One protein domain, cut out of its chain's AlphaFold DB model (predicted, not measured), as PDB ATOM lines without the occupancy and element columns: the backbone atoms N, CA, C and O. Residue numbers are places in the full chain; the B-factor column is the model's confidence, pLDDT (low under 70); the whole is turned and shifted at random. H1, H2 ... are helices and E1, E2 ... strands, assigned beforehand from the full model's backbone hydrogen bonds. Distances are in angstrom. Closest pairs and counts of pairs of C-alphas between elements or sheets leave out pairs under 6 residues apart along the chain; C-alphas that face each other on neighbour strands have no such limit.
ATOM      1  N   MET A 138      35.463-188.482  31.023       94.06
ATOM      2  CA  MET A 138      35.681-187.080  30.694       94.06
ATOM      3  C   MET A 138      36.387-186.953  29.342       94.06
ATOM      4  O   MET A 138      37.433-187.561  29.118       94.06
ATOM      5  N   LEU A 139      35.811-186.143  28.458       91.88
ATOM      6  CA  LEU A 139      36.399-185.756  27.182       91.88
ATOM      7  C   LEU A 139      36.481-184.238  27.143       91.88
ATOM      8  O   LEU A 139      35.452-183.568  27.207       91.88
ATOM      9  N   GLU A 140      37.685-183.713  27.003       91.62
ATOM     10  CA  GLU A 140      37.925-182.317  26.695       91.62
ATOM     11  C   GLU A 140      38.406-182.184  25.252       91.62
ATOM     12  O   GLU A 140      39.315-182.885  24.797       91.62
ATOM     13  N   ILE A 141      37.780-181.268  24.523       88.69
ATOM     14  CA  ILE A 141      38.180-180.922  23.171       88.69
ATOM     15  C   ILE A 141      38.518-179.444  23.130       88.69
ATOM     16  O   ILE A 141      37.650-178.577  23.255       88.69
ATOM     17  N   THR A 142      39.788-179.167  22.887       86.25
ATOM     18  CA  THR A 142      40.259-177.824  22.592       86.25
ATOM     19  C   THR A 142      39.959-177.520  21.127       86.25
ATOM     20  O   THR A 142      40.259-178.323  20.238       86.25
ATOM     21  N   VAL A 143      39.383-176.356  20.842       80.88
ATOM     22  CA  VAL A 143      39.074-175.912  19.478       80.88
ATOM     23  C   VAL A 143      39.484-174.480  19.228       80.88
ATOM     24  O   VAL A 143      39.506-173.637  20.123       80.88
ATOM     25  N   TRP A 144      39.780-174.190  17.964       74.88
ATOM     26  CA  TRP A 144      39.984-172.823  17.515       74.88
ATOM     27  C   TRP A 144      38.696-172.011  17.664       74.88
ATOM     28  O   TRP A 144      37.587-172.509  17.466       74.88
ATOM     29  N   TRP A 145      38.849-170.733  17.998       69.88
ATOM     30  CA  TRP A 145      37.721-169.815  18.107       69.88
ATOM     31  C   TRP A 145      36.919-169.764  16.797       69.88
ATOM     32  O   TRP A 145      37.503-169.631  15.720       69.88
ATOM     33  N   GLY A 146      35.590-169.865  16.883       64.94
ATOM     34  CA  GLY A 146      34.707-169.875  15.712       64.94
ATOM     35  C   GLY A 146      34.566-171.240  15.024       64.94
ATOM     36  O   GLY A 146      33.806-171.358  14.062       64.94
ATOM     37  N   HIS A 147      35.268-172.273  15.504       69.56
ATOM     38  CA  HIS A 147      35.184-173.649  15.004       69.56
ATOM     39  C   HIS A 147      34.316-174.556  15.895       69.56
ATOM     40  O   HIS A 147      34.328-175.782  15.768       69.56
ATOM     41  N   GLU A 148      33.494-173.985  16.774       69.88
ATOM     42  CA  GLU A 148      32.669-174.743  17.717       69.88
ATOM     43  C   GLU A 148      31.689-175.697  17.008       69.88
ATOM     44  O   GLU A 148      31.487-176.827  17.451       69.88
ATOM     45  N   SER A 149      31.142-175.293  15.858       64.38
ATOM     46  CA  SER A 149      30.255-176.137  15.042       64.38
ATOM     47  C   SER A 149      30.953-177.384  14.499       64.38
ATOM     48  O   SER A 149      30.369-178.470  14.483       64.38
ATOM     49  N   THR A 150      32.225-177.254  14.115       64.88
ATOM     50  CA  THR A 150      33.036-178.395  13.677       64.88
ATOM     51  C   THR A 150      33.271-179.368  14.832       64.88
ATOM     52  O   THR A 150      33.106-180.569  14.646       64.88
ATOM     53  N   THR A 151      33.465-178.869  16.057       67.88
ATOM     54  CA  THR A 151      33.627-179.689  17.277       67.88
ATOM     55  C   THR A 151      32.532-180.736  17.438       67.88
ATOM     56  O   THR A 151      32.822-181.920  17.578       67.88
ATOM     57  N   PHE A 152      31.260-180.339  17.358       68.38
ATOM     58  CA  PHE A 152      30.160-181.294  17.505       68.38
ATOM     59  C   PHE A 152      30.100-182.312  16.370       68.38
ATOM     60  O   PHE A 152      29.826-183.487  16.616       68.38
ATOM     61  N   SER A 153      30.392-181.893  15.134       67.56
ATOM     62  CA  SER A 153      30.473-182.827  14.007       67.56
ATOM     63  C   SER A 153      31.568-183.870  14.228       67.56
ATOM     64  O   SER A 153      31.373-185.044  13.920       67.56
ATOM     65  N   HIS A 154      32.668-183.475  14.872       70.06
ATOM     66  CA  HIS A 154      33.777-184.358  15.200       70.06
ATOM     67  C   HIS A 154      33.443-185.333  16.340       70.06
ATOM     68  O   HIS A 154      33.948-186.451  16.345       70.06
ATOM     69  N   ILE A 155      32.587-184.933  17.288       72.88
ATOM     70  CA  ILE A 155      32.155-185.797  18.400       72.88
ATOM     71  C   ILE A 155      31.101-186.818  17.954       72.88
ATOM     72  O   ILE A 155      31.073-187.939  18.459       72.88
ATOM     73  N   SER A 156      30.249-186.460  16.991       69.12
ATOM     74  CA  SER A 156      29.132-187.306  16.540       69.12
ATOM     75  C   SER A 156      29.556-188.663  15.956       69.12
ATOM     76  O   SER A 156      28.732-189.561  15.814       69.12
ATOM     77  N   THR A 157      30.838-188.840  15.633       68.06
ATOM     78  CA  THR A 157      31.402-190.091  15.110       68.06
ATOM     79  C   THR A 157      32.014-190.984  16.191       68.06
ATOM     80  O   THR A 157      32.495-192.074  15.880       68.06
ATOM     81  N   LEU A 158      32.028-190.538  17.450       73.19
ATOM     82  CA  LEU A 158      32.627-191.257  18.572       73.19
ATOM     83  C   LEU A 158      31.580-192.091  19.318       73.19
ATOM     84  O   LEU A 158      30.465-191.641  19.577       73.19
ATOM     85  N   CYS A 159      31.969-193.301  19.722       74.94
ATOM     86  CA  CYS A 159      31.179-194.127  20.630       74.94
ATOM     87  C   CYS A 159      31.542-193.757  22.076       74.94
ATOM     88  O   CYS A 159      32.626-194.095  22.550       74.94
ATOM     89  N   LEU A 160      30.658-193.025  22.759       78.50
ATOM     90  CA  LEU A 160      30.926-192.364  24.043       78.50
ATOM     91  C   LEU A 160      29.942-192.826  25.129       78.50
ATOM     92  O   LEU A 160      29.409-192.032  25.905       78.50
ATOM     93  N   GLU A 161      29.687-194.135  25.195       81.31
ATOM     94  CA  GLU A 161      28.615-194.702  26.028       81.31
ATOM     95  C   GLU A 161      28.741-194.377  27.526       81.31
ATOM     96  O   GLU A 161      27.726-194.243  28.215       81.31
ATOM     97  N   ASN A 162      29.972-194.250  28.033       86.88
ATOM     98  CA  ASN A 162      30.269-194.000  29.447       86.88
ATOM     99  C   ASN A 162      30.686-192.556  29.755       86.88
ATOM    100  O   ASN A 162      31.042-192.262  30.903       86.88
ATOM    101  N   LEU A 163      30.603-191.662  28.766       90.25
ATOM    102  CA  LEU A 163      30.963-190.263  28.944       90.25
ATOM    103  C   LEU A 163      29.989-189.590  29.917       90.25
ATOM    104  O   LEU A 163      28.775-189.607  29.713       90.25
ATOM    105  N   HIS A 164      30.534-188.981  30.967       92.25
ATOM    106  CA  HIS A 164      29.786-188.209  31.959       92.25
ATOM    107  C   HIS A 164      29.982-186.706  31.776       92.25
ATOM    108  O   HIS A 164      29.040-185.941  31.999       92.25
ATOM    109  N   THR A 165      31.178-186.294  31.359       93.50
ATOM    110  CA  THR A 165      31.568-184.892  31.249       93.50
ATOM    111  C   THR A 165      32.172-184.617  29.879       93.50
ATOM    112  O   THR A 165      33.148-185.253  29.489       93.50
ATOM    113  N   LEU A 166      31.600-183.652  29.165       91.88
ATOM    114  CA  LEU A 166      32.172-183.084  27.949       91.88
ATOM    115  C   LEU A 166      32.621-181.656  28.243       91.88
ATOM    116  O   LEU A 166      31.832-180.862  28.751       91.88
ATOM    117  N   ILE A 167      33.857-181.333  27.889       91.44
ATOM    118  CA  ILE A 167      34.420-179.993  28.011       91.44
ATOM    119  C   ILE A 167      34.840-179.531  26.614       91.44
ATOM    120  O   ILE A 167      35.491-180.268  25.877       91.44
ATOM    121  N   ILE A 168      34.444-178.324  26.220       88.44
ATOM    122  CA  ILE A 168      34.901-177.671  24.992       88.44
ATOM    123  C   ILE A 168      35.619-176.394  25.404       88.44
ATOM    124  O   ILE A 168      35.006-175.485  25.963       88.44
ATOM    125  N   THR A 169      36.917-176.322  25.127       85.31
ATOM    126  CA  THR A 169      37.778-175.205  25.528       85.31
ATOM    127  C   THR A 169      38.417-174.527  24.324       85.31
ATOM    128  O   THR A 169      38.442-175.052  23.209       85.31
ATOM    129  N   TRP A 170      38.928-173.318  24.543       81.56
ATOM    130  CA  TRP A 170      39.836-172.657  23.607       81.56
ATOM    131  C   TRP A 170      41.283-172.898  24.045       81.56
ATOM    132  O   TRP A 170      41.514-173.140  25.230       81.56
ATOM    133  N   PRO A 171      42.264-172.814  23.131       74.00
ATOM    134  CA  PRO A 171      43.641-173.151  23.452       74.00
ATOM    135  C   PRO A 171      44.195-172.166  24.477       74.00
ATOM    136  O   PRO A 171      44.055-170.945  24.325       74.00
ATOM    137  N   ALA A 172      44.863-172.689  25.501       63.09
ATOM    138  CA  ALA A 172      45.525-171.878  26.507       63.09
ATOM    139  C   ALA A 172      46.843-171.350  25.917       63.09
ATOM    140  O   ALA A 172      47.896-171.960  26.080       63.09
ATOM    141  N   SER A 173      46.817-170.238  25.171       55.25
ATOM    142  CA  SER A 173      48.057-169.619  24.675       55.25
ATOM    143  C   SER A 173      48.154-168.127  24.998       55.25
ATOM    144  O   SER A 173      47.214-167.378  24.715       55.25
ATOM    145  N   VAL A 187      26.141-170.386  13.736       55.06
ATOM    146  CA  VAL A 187      25.827-171.449  12.780       55.06
ATOM    147  C   VAL A 187      25.064-172.525  13.552       55.06
ATOM    148  O   VAL A 187      25.617-173.039  14.524       55.06
ATOM    149  N   PRO A 188      23.820-172.868  13.172       54.94
ATOM    150  CA  PRO A 188      23.055-173.899  13.863       54.94
ATOM    151  C   PRO A 188      23.798-175.236  13.814       54.94
ATOM    152  O   PRO A 188      24.227-175.672  12.748       54.94
ATOM    153  N   VAL A 189      23.933-175.885  14.971       61.09
ATOM    154  CA  VAL A 189      24.640-177.169  15.125       61.09
ATOM    155  C   VAL A 189      23.671-178.275  15.561       61.09
ATOM    156  O   VAL A 189      24.036-179.182  16.306       61.09
ATOM    157  N   THR A 190      22.408-178.191  15.141       63.38
ATOM    158  CA  THR A 190      21.320-179.065  15.613       63.38
ATOM    159  C   THR A 190      21.595-180.541  15.334       63.38
ATOM    160  O   THR A 190      21.516-181.346  16.260       63.38
ATOM    161  N   ASP A 191      22.013-180.901  14.115       64.75
ATOM    162  CA  ASP A 191      22.210-182.312  13.740       64.75
ATOM    163  C   ASP A 191      23.407-182.953  14.464       64.75
ATOM    164  O   ASP A 191      23.252-184.033  15.039       64.75
ATOM    165  N   PRO A 192      24.589-182.306  14.543       67.81
ATOM    166  CA  PRO A 192      25.702-182.869  15.303       67.81
ATOM    167  C   PRO A 192      25.457-182.910  16.818       67.81
ATOM    168  O   PRO A 192      25.919-183.829  17.493       67.81
ATOM    169  N   THR A 193      24.694-181.953  17.359       70.25
ATOM    170  CA  THR A 193      24.299-181.957  18.779       70.25
ATOM    171  C   THR A 193      23.314-183.092  19.074       70.25
ATOM    172  O   THR A 193      23.419-183.744  20.110       70.25
ATOM    173  N   ALA A 194      22.396-183.393  18.152       69.12
ATOM    174  CA  ALA A 194      21.535-184.570  18.256       69.12
ATOM    175  C   ALA A 194      22.356-185.872  18.227       69.12
ATOM    176  O   ALA A 194      22.120-186.767  19.038       69.12
ATOM    177  N   GLY A 195      23.372-185.950  17.357       70.19
ATOM    178  CA  GLY A 195      24.307-187.078  17.304       70.19
ATOM    179  C   GLY A 195      25.079-187.297  18.611       70.19
ATOM    180  O   GLY A 195      25.259-188.438  19.028       70.19
ATOM    181  N   LEU A 196      25.476-186.220  19.302       76.50
ATOM    182  CA  LEU A 196      26.100-186.312  20.627       76.50
ATOM    183  C   LEU A 196      25.192-187.045  21.621       76.50
ATOM    184  O   LEU A 196      25.637-188.002  22.254       76.50
ATOM    185  N   PHE A 197      23.933-186.623  21.762       76.31
ATOM    186  CA  PHE A 197      23.007-187.230  22.726       76.31
ATOM    187  C   PHE A 197      22.600-188.657  22.342       76.31
ATOM    188  O   PHE A 197      22.461-189.493  23.228       76.31
ATOM    189  N   ALA A 198      22.504-188.974  21.048       72.06
ATOM    190  CA  ALA A 198      22.257-190.344  20.588       72.06
ATOM    191  C   ALA A 198      23.414-191.306  20.934       72.06
ATOM    192  O   ALA A 198      23.197-192.481  21.224       72.06
ATOM    193  N   ASN A 199      24.656-190.809  20.935       70.75
ATOM    194  CA  ASN A 199      25.849-191.620  21.192       70.75
ATOM    195  C   ASN A 199      26.304-191.610  22.662       70.75
ATOM    196  O   ASN A 199      27.232-192.342  23.021       70.75
ATOM    197  N   THR A 200      25.677-190.794  23.519       71.50
ATOM    198  CA  THR A 200      26.048-190.633  24.934       71.50
ATOM    199  C   THR A 200      24.879-190.976  25.854       71.50
ATOM    200  O   THR A 200      23.952-190.202  26.060       71.50
ATOM    201  N   LYS A 201      24.940-192.148  26.495       70.75
ATOM    202  CA  LYS A 201      23.860-192.622  27.384       70.75
ATOM    203  C   LYS A 201      23.842-191.932  28.753       70.75
ATOM    204  O   LYS A 201      22.849-192.032  29.469       70.75
ATOM    205  N   LYS A 202      24.954-191.310  29.165       80.06
ATOM    206  CA  LYS A 202      25.178-190.865  30.553       80.06
ATOM    207  C   LYS A 202      25.751-189.455  30.685       80.06
ATOM    208  O   LYS A 202      26.228-189.122  31.769       80.06
ATOM    209  N   ILE A 203      25.736-188.635  29.635       86.31
ATOM    210  CA  ILE A 203      26.300-187.288  29.736       86.31
ATOM    211  C   ILE A 203      25.515-186.468  30.773       86.31
ATOM    212  O   ILE A 203      24.302-186.309  30.670       86.31
ATOM    213  N   LYS A 204      26.212-185.997  31.810       90.56
ATOM    214  CA  LYS A 204      25.645-185.238  32.939       90.56
ATOM    215  C   LYS A 204      26.137-183.807  32.977       90.56
ATOM    216  O   LYS A 204      25.465-182.957  33.543       90.56
ATOM    217  N   VAL A 205      27.315-183.534  32.427       93.44
ATOM    218  CA  VAL A 205      27.916-182.203  32.451       93.44
ATOM    219  C   VAL A 205      28.431-181.865  31.062       93.44
ATOM    220  O   VAL A 205      29.179-182.644  30.472       93.44
ATOM    221  N   ILE A 206      28.037-180.699  30.559       91.94
ATOM    222  CA  ILE A 206      28.649-180.070  29.394       91.94
ATOM    223  C   ILE A 206      29.172-178.713  29.825       91.94
ATOM    224  O   ILE A 206      28.409-177.836  30.231       91.94
ATOM    225  N   GLU A 207      30.475-178.545  29.703       92.00
ATOM    226  CA  GLU A 207      31.139-177.272  29.875       92.00
ATOM    227  C   GLU A 207      31.599-176.761  28.514       92.00
ATOM    228  O   GLU A 207      32.267-177.478  27.773       92.00
ATOM    229  N   ALA A 208      31.183-175.555  28.136       87.88
ATOM    230  CA  ALA A 208      31.486-175.033  26.810       87.88
ATOM    231  C   ALA A 208      31.322-173.507  26.729       87.88
ATOM    232  O   ALA A 208      30.696-172.896  27.603       87.88
ATOM    233  N   PRO A 209      31.805-172.870  25.645       82.38
ATOM    234  CA  PRO A 209      31.515-171.472  25.371       82.38
ATOM    235  C   PRO A 209      30.013-171.217  25.209       82.38
ATOM    236  O   PRO A 209      29.253-172.074  24.753       82.38
ATOM    237  N   ARG A 210      29.582-169.984  25.490       81.31
ATOM    238  CA  ARG A 210      28.177-169.543  25.405       81.31
ATOM    239  C   ARG A 210      27.445-169.968  24.130       81.31
ATOM    240  O   ARG A 210      26.283-170.361  24.179       81.31
ATOM    241  N   THR A 211      28.113-169.857  22.985       77.75
ATOM    242  CA  THR A 211      27.568-170.173  21.655       77.75
ATOM    243  C   THR A 211      27.193-171.648  21.527       77.75
ATOM    244  O   THR A 211      26.154-171.989  20.957       77.75
ATOM    245  N   VAL A 212      28.002-172.521  22.120       80.31
ATOM    246  CA  VAL A 212      27.762-173.959  22.180       80.31
ATOM    247  C   VAL A 212      26.576-174.267  23.087       80.31
ATOM    248  O   VAL A 212      25.648-174.965  22.675       80.31
ATOM    249  N   LEU A 213      26.567-173.707  24.297       86.38
ATOM    250  CA  LEU A 213      25.487-173.935  25.260       86.38
ATOM    251  C   LEU A 213      24.132-173.467  24.715       86.38
ATOM    252  O   LEU A 213      23.126-174.148  24.899       86.38
ATOM    253  N   LEU A 214      24.111-172.351  23.981       82.25
ATOM    254  CA  LEU A 214      22.931-171.873  23.258       82.25
ATOM    255  C   LEU A 214      22.439-172.861  22.192       82.25
ATOM    256  O   LEU A 214      21.232-173.054  22.063       82.25
ATOM    257  N   SER A 215      23.348-173.498  21.448       79.56
ATOM    258  CA  SER A 215      22.992-174.516  20.447       79.56
ATOM    259  C   SER A 215      22.348-175.742  21.092       79.56
ATOM    260  O   SER A 215      21.328-176.230  20.608       79.56
ATOM    261  N   ILE A 216      22.890-176.188  22.229       85.69
ATOM    262  CA  ILE A 216      22.303-177.274  23.023       85.69
ATOM    263  C   ILE A 216      20.920-176.869  23.542       85.69
ATOM    264  O   ILE A 216      19.962-177.623  23.402       85.69
ATOM    265  N   LEU A 217      20.789-175.662  24.097       86.12
ATOM    266  CA  LEU A 217      19.520-175.162  24.625       86.12
ATOM    267  C   LEU A 217      18.435-175.062  23.543       86.12
ATOM    268  O   LEU A 217      17.280-175.398  23.803       86.12
ATOM    269  N   LEU A 218      18.801-174.630  22.332       81.88
ATOM    270  CA  LEU A 218      17.897-174.579  21.183       81.88
ATOM    271  C   LEU A 218      17.399-175.980  20.802       81.88
ATOM    272  O   LEU A 218      16.193-176.162  20.657       81.88
ATOM    273  N   LEU A 219      18.291-176.972  20.715       81.69
ATOM    274  CA  LEU A 219      17.904-178.358  20.426       81.69
ATOM    275  C   LEU A 219      16.935-178.906  21.489       81.69
ATOM    276  O   LEU A 219      15.914-179.513  21.169       81.69
ATOM    277  N   LEU A 220      17.223-178.658  22.770       85.19
ATOM    278  CA  LEU A 220      16.363-179.087  23.875       85.19
ATOM    279  C   LEU A 220      14.984-178.406  23.836       85.19
ATOM    280  O   LEU A 220      13.963-179.054  24.086       85.19
ATOM    281  N   TYR A 221      14.940-177.122  23.466       84.81
ATOM    282  CA  TYR A 221      13.695-176.399  23.210       84.81
ATOM    283  C   TYR A 221      12.900-177.025  22.059       84.81
ATOM    284  O   TYR A 221      11.694-177.233  22.201       84.81
ATOM    285  N   GLU A 222      13.541-177.373  20.946       79.81
ATOM    286  CA  GLU A 222      12.874-178.029  19.814       79.81
ATOM    287  C   GLU A 222      12.278-179.379  20.229       79.81
ATOM    288  O   GLU A 222      11.110-179.653  19.955       79.81
ATOM    289  N   TYR A 223      13.013-180.165  21.019       76.50
ATOM    290  CA  TYR A 223      12.523-181.424  21.585       76.50
ATOM    291  C   TYR A 223      11.349-181.242  22.563       76.50
ATOM    292  O   TYR A 223      10.644-182.207  22.871       76.50
ATOM    293  N   SER A 224      11.120-180.036  23.088       75.62
ATOM    294  CA  SER A 224      10.039-179.742  24.041       75.62
ATOM    295  C   SER A 224       8.655-179.526  23.404       75.62
ATOM    296  O   SER A 224       7.666-179.506  24.137       75.62
ATOM    297  N   SER A 225       8.552-179.409  22.074       63.44
ATOM    298  CA  SER A 225       7.272-179.258  21.350       63.44
ATOM    299  C   SER A 225       6.869-180.591  20.666       63.44
ATOM    300  O   SER A 225       7.729-181.217  20.056       63.44
ATOM    301  N   PRO A 226       5.616-181.094  20.786       63.31
ATOM    302  CA  PRO A 226       5.258-182.511  20.529       63.31
ATOM    303  C   PRO A 226       5.086-182.801  19.012       63.31
ATOM    304  O   PRO A 226       4.853-181.861  18.265       63.31
ATOM    305  N   CYS A 227       5.104-184.015  18.432       46.78
ATOM    306  CA  CYS A 227       5.064-185.416  18.883       46.78
ATOM    307  C   CYS A 227       5.475-186.344  17.692       46.78
ATOM    308  O   CYS A 227       5.152-185.997  16.555       46.78
ATOM    309  N   PRO A 228       6.055-187.543  17.917       48.69
ATOM    310  CA  PRO A 228       6.446-188.068  19.214       48.69
ATOM    311  C   PRO A 228       7.734-187.390  19.699       48.69
ATOM    312  O   PRO A 228       8.624-187.115  18.892       48.69
ATOM    313  N   PRO A 229       7.844-187.081  21.004       54.66
ATOM    314  CA  PRO A 229       9.115-186.647  21.562       54.66
ATOM    315  C   PRO A 229      10.154-187.757  21.339       54.66
ATOM    316  O   PRO A 229       9.808-188.933  21.492       54.66
ATOM    317  N   PRO A 230      11.409-187.422  20.991       58.34
ATOM    318  CA  PRO A 230      12.460-188.425  20.910       58.34
ATOM    319  C   PRO A 230      12.567-189.146  22.258       58.34
ATOM    320  O   PRO A 230      12.531-188.518  23.320       58.34
ATOM    321  N   THR A 231      12.662-190.473  22.208       54.47
ATOM    322  CA  THR A 231      12.622-191.382  23.366       54.47
ATOM    323  C   THR A 231      13.796-191.187  24.338       54.47
ATOM    324  O   THR A 231      13.790-191.749  25.429       54.47
ATOM    325  N   GLU A 232      14.779-190.362  23.970       62.53
ATOM    326  CA  GLU A 232      16.082-190.222  24.624       62.53
ATOM    327  C   GLU A 232      16.435-188.746  24.881       62.53
ATOM    328  O   GLU A 232      17.495-188.256  24.499       62.53
ATOM    329  N   LYS A 233      15.536-187.986  25.521       68.94
ATOM    330  CA  LYS A 233      15.925-186.661  26.035       68.94
ATOM    331  C   LYS A 233      16.950-186.824  27.167       68.94
ATOM    332  O   LYS A 233      16.702-187.636  28.064       68.94
ATOM    333  N   PRO A 234      18.041-186.036  27.182       75.88
ATOM    334  CA  PRO A 234      18.979-186.051  28.297       75.88
ATOM    335  C   PRO A 234      18.270-185.616  29.587       75.88
ATOM    336  O   PRO A 234      17.433-184.710  29.576       75.88
ATOM    337  N   ARG A 235      18.598-186.285  30.696       81.62
ATOM    338  CA  ARG A 235      18.080-186.001  32.042       81.62
ATOM    339  C   ARG A 235      19.228-185.609  32.957       81.62
ATOM    340  O   ARG A 235      20.332-186.122  32.798       81.62
ATOM    341  N   ASP A 236      18.939-184.735  33.916       87.81
ATOM    342  CA  ASP A 236      19.898-184.258  34.923       87.81
ATOM    343  C   ASP A 236      21.204-183.699  34.319       87.81
ATOM    344  O   ASP A 236      22.300-183.901  34.847       87.81
ATOM    345  N   LEU A 237      21.081-182.995  33.192       91.25
ATOM    346  CA  LEU A 237      22.184-182.379  32.464       91.25
ATOM    347  C   LEU A 237      22.526-181.013  33.065       91.25
ATOM    348  O   LEU A 237      21.665-180.154  33.229       91.25
ATOM    349  N   ILE A 238      23.801-180.776  33.338       93.56
ATOM    350  CA  ILE A 238      24.329-179.500  33.810       93.56
ATOM    351  C   ILE A 238      25.080-178.829  32.660       93.56
ATOM    352  O   ILE A 238      26.042-179.386  32.139       93.56
ATOM    353  N   LEU A 239      24.653-177.623  32.291       92.88
ATOM    354  CA  LEU A 239      25.327-176.760  31.323       92.88
ATOM    355  C   LEU A 239      26.157-175.710  32.069       92.88
ATOM    356  O   LEU A 239      25.601-174.958  32.875       92.88
ATOM    357  N   CYS A 240      27.460-175.648  31.796       92.19
ATOM    358  CA  CYS A 240      28.411-174.767  32.474       92.19
ATOM    359  C   CYS A 240      29.153-173.856  31.483       92.19
ATOM    360  O   CYS A 240      29.694-174.338  30.491       92.19
ATOM    361  N   GLU A 241      29.239-172.554  31.777       86.25
ATOM    362  CA  GLU A 241      30.145-171.625  31.079       86.25
ATOM    363  C   GLU A 241      31.212-171.136  32.067       86.25
ATOM    364  O   GLU A 241      30.908-170.414  33.022       86.25
ATOM    365  N   HIS A 242      32.472-171.519  31.840       70.50
ATOM    366  CA  HIS A 242      33.555-171.288  32.801       70.50
ATOM    367  C   HIS A 242      33.842-169.799  33.057       70.50
ATOM    368  O   HIS A 242      34.072-169.396  34.193       70.50
ATOM    369  N   LEU A 243      33.775-168.959  32.017       69.12
ATOM    370  CA  LEU A 243      34.135-167.537  32.105       69.12
ATOM    371  C   LEU A 243      33.112-166.679  32.862       69.12
ATOM    372  O   LEU A 243      33.454-165.606  33.352       69.12
ATOM    373  N   SER A 244      31.860-167.126  32.941       69.00
ATOM    374  CA  SER A 244      30.758-166.378  33.553       69.00
ATOM    375  C   SER A 244      30.250-167.021  34.848       69.00
ATOM    376  O   SER A 244      29.292-166.518  35.434       69.00
ATOM    377  N   ASN A 245      30.878-168.118  35.302       76.31
ATOM    378  CA  ASN A 245      30.389-168.979  36.387       76.31
ATOM    379  C   ASN A 245      28.919-169.402  36.201       76.31
ATOM    380  O   ASN A 245      28.202-169.659  37.173       76.31
ATOM    381  N   LEU A 246      28.449-169.464  34.953       85.44
ATOM    382  CA  LEU A 246      27.096-169.892  34.634       85.44
ATOM    383  C   LEU A 246      26.971-171.393  34.876       85.44
ATOM    384  O   LEU A 246      27.797-172.171  34.401       85.44
ATOM    385  N   ARG A 247      25.893-171.796  35.548       92.19
ATOM    386  CA  ARG A 247      25.538-173.198  35.747       92.19
ATOM    387  C   ARG A 247      24.028-173.368  35.671       92.19
ATOM    388  O   ARG A 247      23.302-172.828  36.501       92.19
ATOM    389  N   ILE A 248      23.559-174.124  34.688       92.00
ATOM    390  CA  ILE A 248      22.136-174.375  34.443       92.00
ATOM    391  C   ILE A 248      21.887-175.872  34.581       92.00
ATOM    392  O   ILE A 248      22.538-176.665  33.909       92.00
ATOM    393  N   LEU A 249      20.938-176.254  35.434       91.88
ATOM    394  CA  LEU A 249      20.460-177.631  35.531       91.88
ATOM    395  C   LEU A 249      19.244-177.816  34.616       91.88
ATOM    396  O   LEU A 249      18.257-177.096  34.749       91.88
ATOM    397  N   VAL A 250      19.328-178.797  33.724       90.00
ATOM    398  CA  VAL A 250      18.259-179.271  32.847       90.00
ATOM    399  C   VAL A 250      17.860-180.671  33.305       90.00
ATOM    400  O   VAL A 250      18.603-181.638  33.159       90.00
ATOM    401  N   THR A 251      16.671-180.784  33.874       86.81
ATOM    402  CA  THR A 251      16.100-182.023  34.418       86.81
ATOM    403  C   THR A 251      15.565-182.964  33.336       86.81
ATOM    404  O   THR A 251      15.453-184.168  33.565       86.81
ATOM    405  N   GLY A 252      15.243-182.439  32.151       83.38
ATOM    406  CA  GLY A 252      14.615-183.161  31.040       83.38
ATOM    407  C   GLY A 252      13.086-183.022  30.998       83.38
ATOM    408  O   GLY A 252      12.456-183.483  30.043       83.38
ATOM    409  N   ASN A 253      12.487-182.368  32.002       84.81
ATOM    410  CA  ASN A 253      11.044-182.116  32.111       84.81
ATOM    411  C   ASN A 253      10.658-180.673  31.752       84.81
ATOM    412  O   ASN A 253       9.502-180.278  31.911       84.81
ATOM    413  N   GLU A 254      11.618-179.868  31.302       88.56
ATOM    414  CA  GLU A 254      11.392-178.473  30.966       88.56
ATOM    415  C   GLU A 254      10.425-178.334  29.783       88.56
ATOM    416  O   GLU A 254      10.549-178.959  28.726       88.56
ATOM    417  N   SER A 255       9.456-177.444  29.960       87.62
ATOM    418  CA  SER A 255       8.595-176.953  28.892       87.62
ATOM    419  C   SER A 255       9.351-175.990  27.975       87.62
ATOM    420  O   SER A 255      10.284-175.299  28.391       87.62
ATOM    421  N   GLY A 256       8.869-175.819  26.741       85.38
ATOM    422  CA  GLY A 256       9.418-174.811  25.827       85.38
ATOM    423  C   GLY A 256       9.380-173.382  26.384       85.38
ATOM    424  O   GLY A 256      10.219-172.554  26.039       85.38
ATOM    425  N   LYS A 257       8.445-173.070  27.296       88.12
ATOM    426  CA  LYS A 257       8.449-171.793  28.024       88.12
ATOM    427  C   LYS A 257       9.649-171.688  28.972       88.12
ATOM    428  O   LYS A 257      10.342-170.682  28.919       88.12
ATOM    429  N   GLN A 258       9.934-172.723  29.760       90.75
ATOM    430  CA  GLN A 258      11.093-172.730  30.662       90.75
ATOM    431  C   GLN A 258      12.410-172.609  29.893       90.75
ATOM    432  O   GLN A 258      13.274-171.836  30.292       90.75
ATOM    433  N   PHE A 259      12.547-173.280  28.747       89.69
ATOM    434  CA  PHE A 259      13.723-173.101  27.891       89.69
ATOM    435  C   PHE A 259      13.851-171.672  27.336       89.69
ATOM    436  O   PHE A 259      14.959-171.138  27.289       89.69
ATOM    437  N   ARG A 260      12.737-171.015  26.975       87.56
ATOM    438  CA  ARG A 260      12.730-169.587  26.599       87.56
ATOM    439  C   ARG A 260      13.180-168.685  27.745       87.56
ATOM    440  O   ARG A 260      13.984-167.788  27.513       87.56
ATOM    441  N   ASP A 261      12.701-168.943  28.957       88.75
ATOM    442  CA  ASP A 261      13.067-168.164  30.142       88.75
ATOM    443  C   ASP A 261      14.560-168.344  30.480       88.75
ATOM    444  O   ASP A 261      15.251-167.371  30.774       88.75
ATOM    445  N   ILE A 262      15.096-169.567  30.361       88.81
ATOM    446  CA  ILE A 262      16.534-169.849  30.515       88.81
ATOM    447  C   ILE A 262      17.351-169.074  29.470       88.81
ATOM    448  O   ILE A 262      18.324-168.404  29.823       88.81
ATOM    449  N   ALA A 263      16.951-169.131  28.196       86.12
ATOM    450  CA  ALA A 263      17.627-168.419  27.114       86.12
ATOM    451  C   ALA A 263      17.655-166.903  27.355       86.12
ATOM    452  O   ALA A 263      18.687-166.256  27.183       86.12
ATOM    453  N   LEU A 264      16.541-166.339  27.821       85.69
ATOM    454  CA  LEU A 264      16.445-164.912  28.084       85.69
ATOM    455  C   LEU A 264      17.291-164.498  29.293       85.69
ATOM    456  O   LEU A 264      18.040-163.530  29.206       85.69
ATOM    457  N   ASN A 265      17.210-165.237  30.399       85.31
ATOM    458  CA  ASN A 265      17.828-164.835  31.665       85.31
ATOM    459  C   ASN A 265      19.345-165.037  31.686       85.31
ATOM    460  O   ASN A 265      20.069-164.200  32.217       85.31
ATOM    461  N   TYR A 266      19.829-166.141  31.120       83.25
ATOM    462  CA  TYR A 266      21.252-166.481  31.166       83.25
ATOM    463  C   TYR A 266      21.981-166.080  29.890       83.25
ATOM    464  O   TYR A 266      23.143-165.662  29.925       83.25
ATOM    465  N   PHE A 267      21.283-166.165  28.754       81.31
ATOM    466  CA  PHE A 267      21.883-165.919  27.455       81.31
ATOM    467  C   PHE A 267      21.499-164.574  26.829       81.31
ATOM    468  O   PHE A 267      22.210-164.140  25.922       81.31
ATOM    469  N   TYR A 268      20.495-163.864  27.360       83.00
ATOM    470  CA  TYR A 268      19.948-162.619  26.801       83.00
ATOM    471  C   TYR A 268      19.443-162.782  25.356       83.00
ATOM    472  O   TYR A 268      19.563-161.872  24.538       83.00
ATOM    473  N   VAL A 269      18.885-163.956  25.034       78.88
ATOM    474  CA  VAL A 269      18.359-164.305  23.701       78.88
ATOM    475  C   VAL A 269      16.939-164.866  23.821       78.88
ATOM    476  O   VAL A 269      16.632-165.603  24.754       78.88
ATOM    477  N   PHE A 270      16.063-164.559  22.861       78.12
ATOM    478  CA  PHE A 270      14.703-165.113  22.793       78.12
ATOM    479  C   PHE A 270      14.653-166.372  21.923       78.12
ATOM    480  O   PHE A 270      15.059-166.313  20.773       78.12
ATOM    481  N   LEU A 271      14.091-167.488  22.400       72.56
ATOM    482  CA  LEU A 271      13.855-168.662  21.544       72.56
ATOM    483  C   LEU A 271      12.445-168.651  20.911       72.56
ATOM    484  O   LEU A 271      11.480-168.282  21.585       72.56
ATOM    485  N   PRO A 272      12.285-169.106  19.655       62.12
ATOM    486  CA  PRO A 272      13.351-169.392  18.699       62.12
ATOM    487  C   PRO A 272      13.785-168.076  18.013       62.12
ATOM    488  O   PRO A 272      12.958-167.416  17.385       62.12
ATOM    489  N   TYR A 273      15.059-167.672  18.096       58.50
ATOM    490  CA  TYR A 273      15.593-166.568  17.277       58.50
ATOM    491  C   TYR A 273      16.235-167.168  16.027       58.50
ATOM    492  O   TYR A 273      17.400-167.551  16.049       58.50
ATOM    493  N   TRP A 274      15.470-167.313  14.943       56.84
ATOM    494  CA  TRP A 274      15.946-167.998  13.731       56.84
ATOM    495  C   TRP A 274      16.340-167.072  12.573       56.84
ATOM    496  O   TRP A 274      16.993-167.544  11.655       56.84
ATOM    497  N   HIS A 275      16.107-165.756  12.618       45.50
ATOM    498  CA  HIS A 275      16.650-164.812  11.627       45.50
ATOM    499  C   HIS A 275      16.723-163.408  12.228       45.50
ATOM    500  O   HIS A 275      15.684-162.923  12.650       45.50
TER     501      HIS A 275
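What this domain is: This is residues 138 to 173 and 187 to 275 of the 296 residues of an uncharacterized protein of Serendipita indica (strain DSM 11827) (UniProt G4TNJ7). A single twisted sheet of five strands forms a wall with helices H1, H3 and H4 over one face and no named helix on the other, two layers in all. H2 packs on H1 and H3 and is not on the sheet itself. The printed part has 125 residues with four named helices and five named strands, in the order E1 H1 E2 H2 E3 H3 E4 E5 H4. The sheet is mixed, in the order E1 E2 E3 E4 E5, and the class is mixed, helices and strands. The whole is compact, with a radius of gyration of the C-alphas of 13.7 A and spans of 41 by 31 by 26 A.

Where its parts are: E1, residues 138 to 143, begins with C-alpha 138 at (35.681, -187.080, 30.694) and is 16.2 A long. H1 is residues 148 to 155, 11.1 A, and E2 residues 165 to 169, 12.9 A. After the cut come H2, residues 190 to 199, 14.5 A, and E3, residues 205 to 207, 6.4 A. H3, residues 210 to 223, is 20.0 A long and begins at (28.177, -169.543, 25.405). E4 is residues 237 to 241, 13.5 A, and E5 residues 246 to 250, 13.0 A. H4, residues 256 to 267, 15.4 A, ends at (21.883, -165.919, 27.455).

How they stand to each other: The sheet is twisted, its C-alphas lying up to 4.0 A off the best plane. E1 and E2 are parallel, with N 141 and O 167 at 2.8 A; E2 and E3 are parallel, with N 168 and O 207 at 2.8 A; E3 and E4 are parallel, with N 206 and O 238 at 2.9 A. E4 and E5 form an antiparallel hairpin, with N 250 and O 237 at 2.7 A. E1, H1, E2 and E3, H3, E4 are strand-helix-strand units, two parallel neighbour strands with a helix between, each with a right-handed crossover. H3, the hub, lies over E3 and E4 at a height over the sheet of 9.9 A, along the strands. H1, on the same face, has a height over the sheet of 9.5 A. H3 and H4 touch at a shallow tilt of 7 degrees, opposite ways, the closest C-alphas being those of Tyr 221 and Gly 256, 5.3 A. H2 is not on the sheet; it touches H1 at Ser 153 and Pro 192, their closest C-alphas, 4.9 A. H2 and H3 touch about perpendicular, at 79 degrees, their closest C-alphas those of Thr 190 and Leu 219, 5.9 A. Every O i to N i+4 pair is within hydrogen-bond range in H2, H3 and H4, and 3 of 4 in H1.

The domain as a whole: The two C-alphas farthest apart, those of Ser 173 and Cys 227, are 46.2 A apart. Residues 174 to 186 are not printed, and C-alphas 173 and 187 are 25.3 A apart across this cut. The link from H3 to E4, residues 224 to 236, is long. The mean pLDDT of the printed part is 77.7, and 35 residues are under 70, among them 145 to 153, 187 to 192, 225 to 233 and 272 to 275.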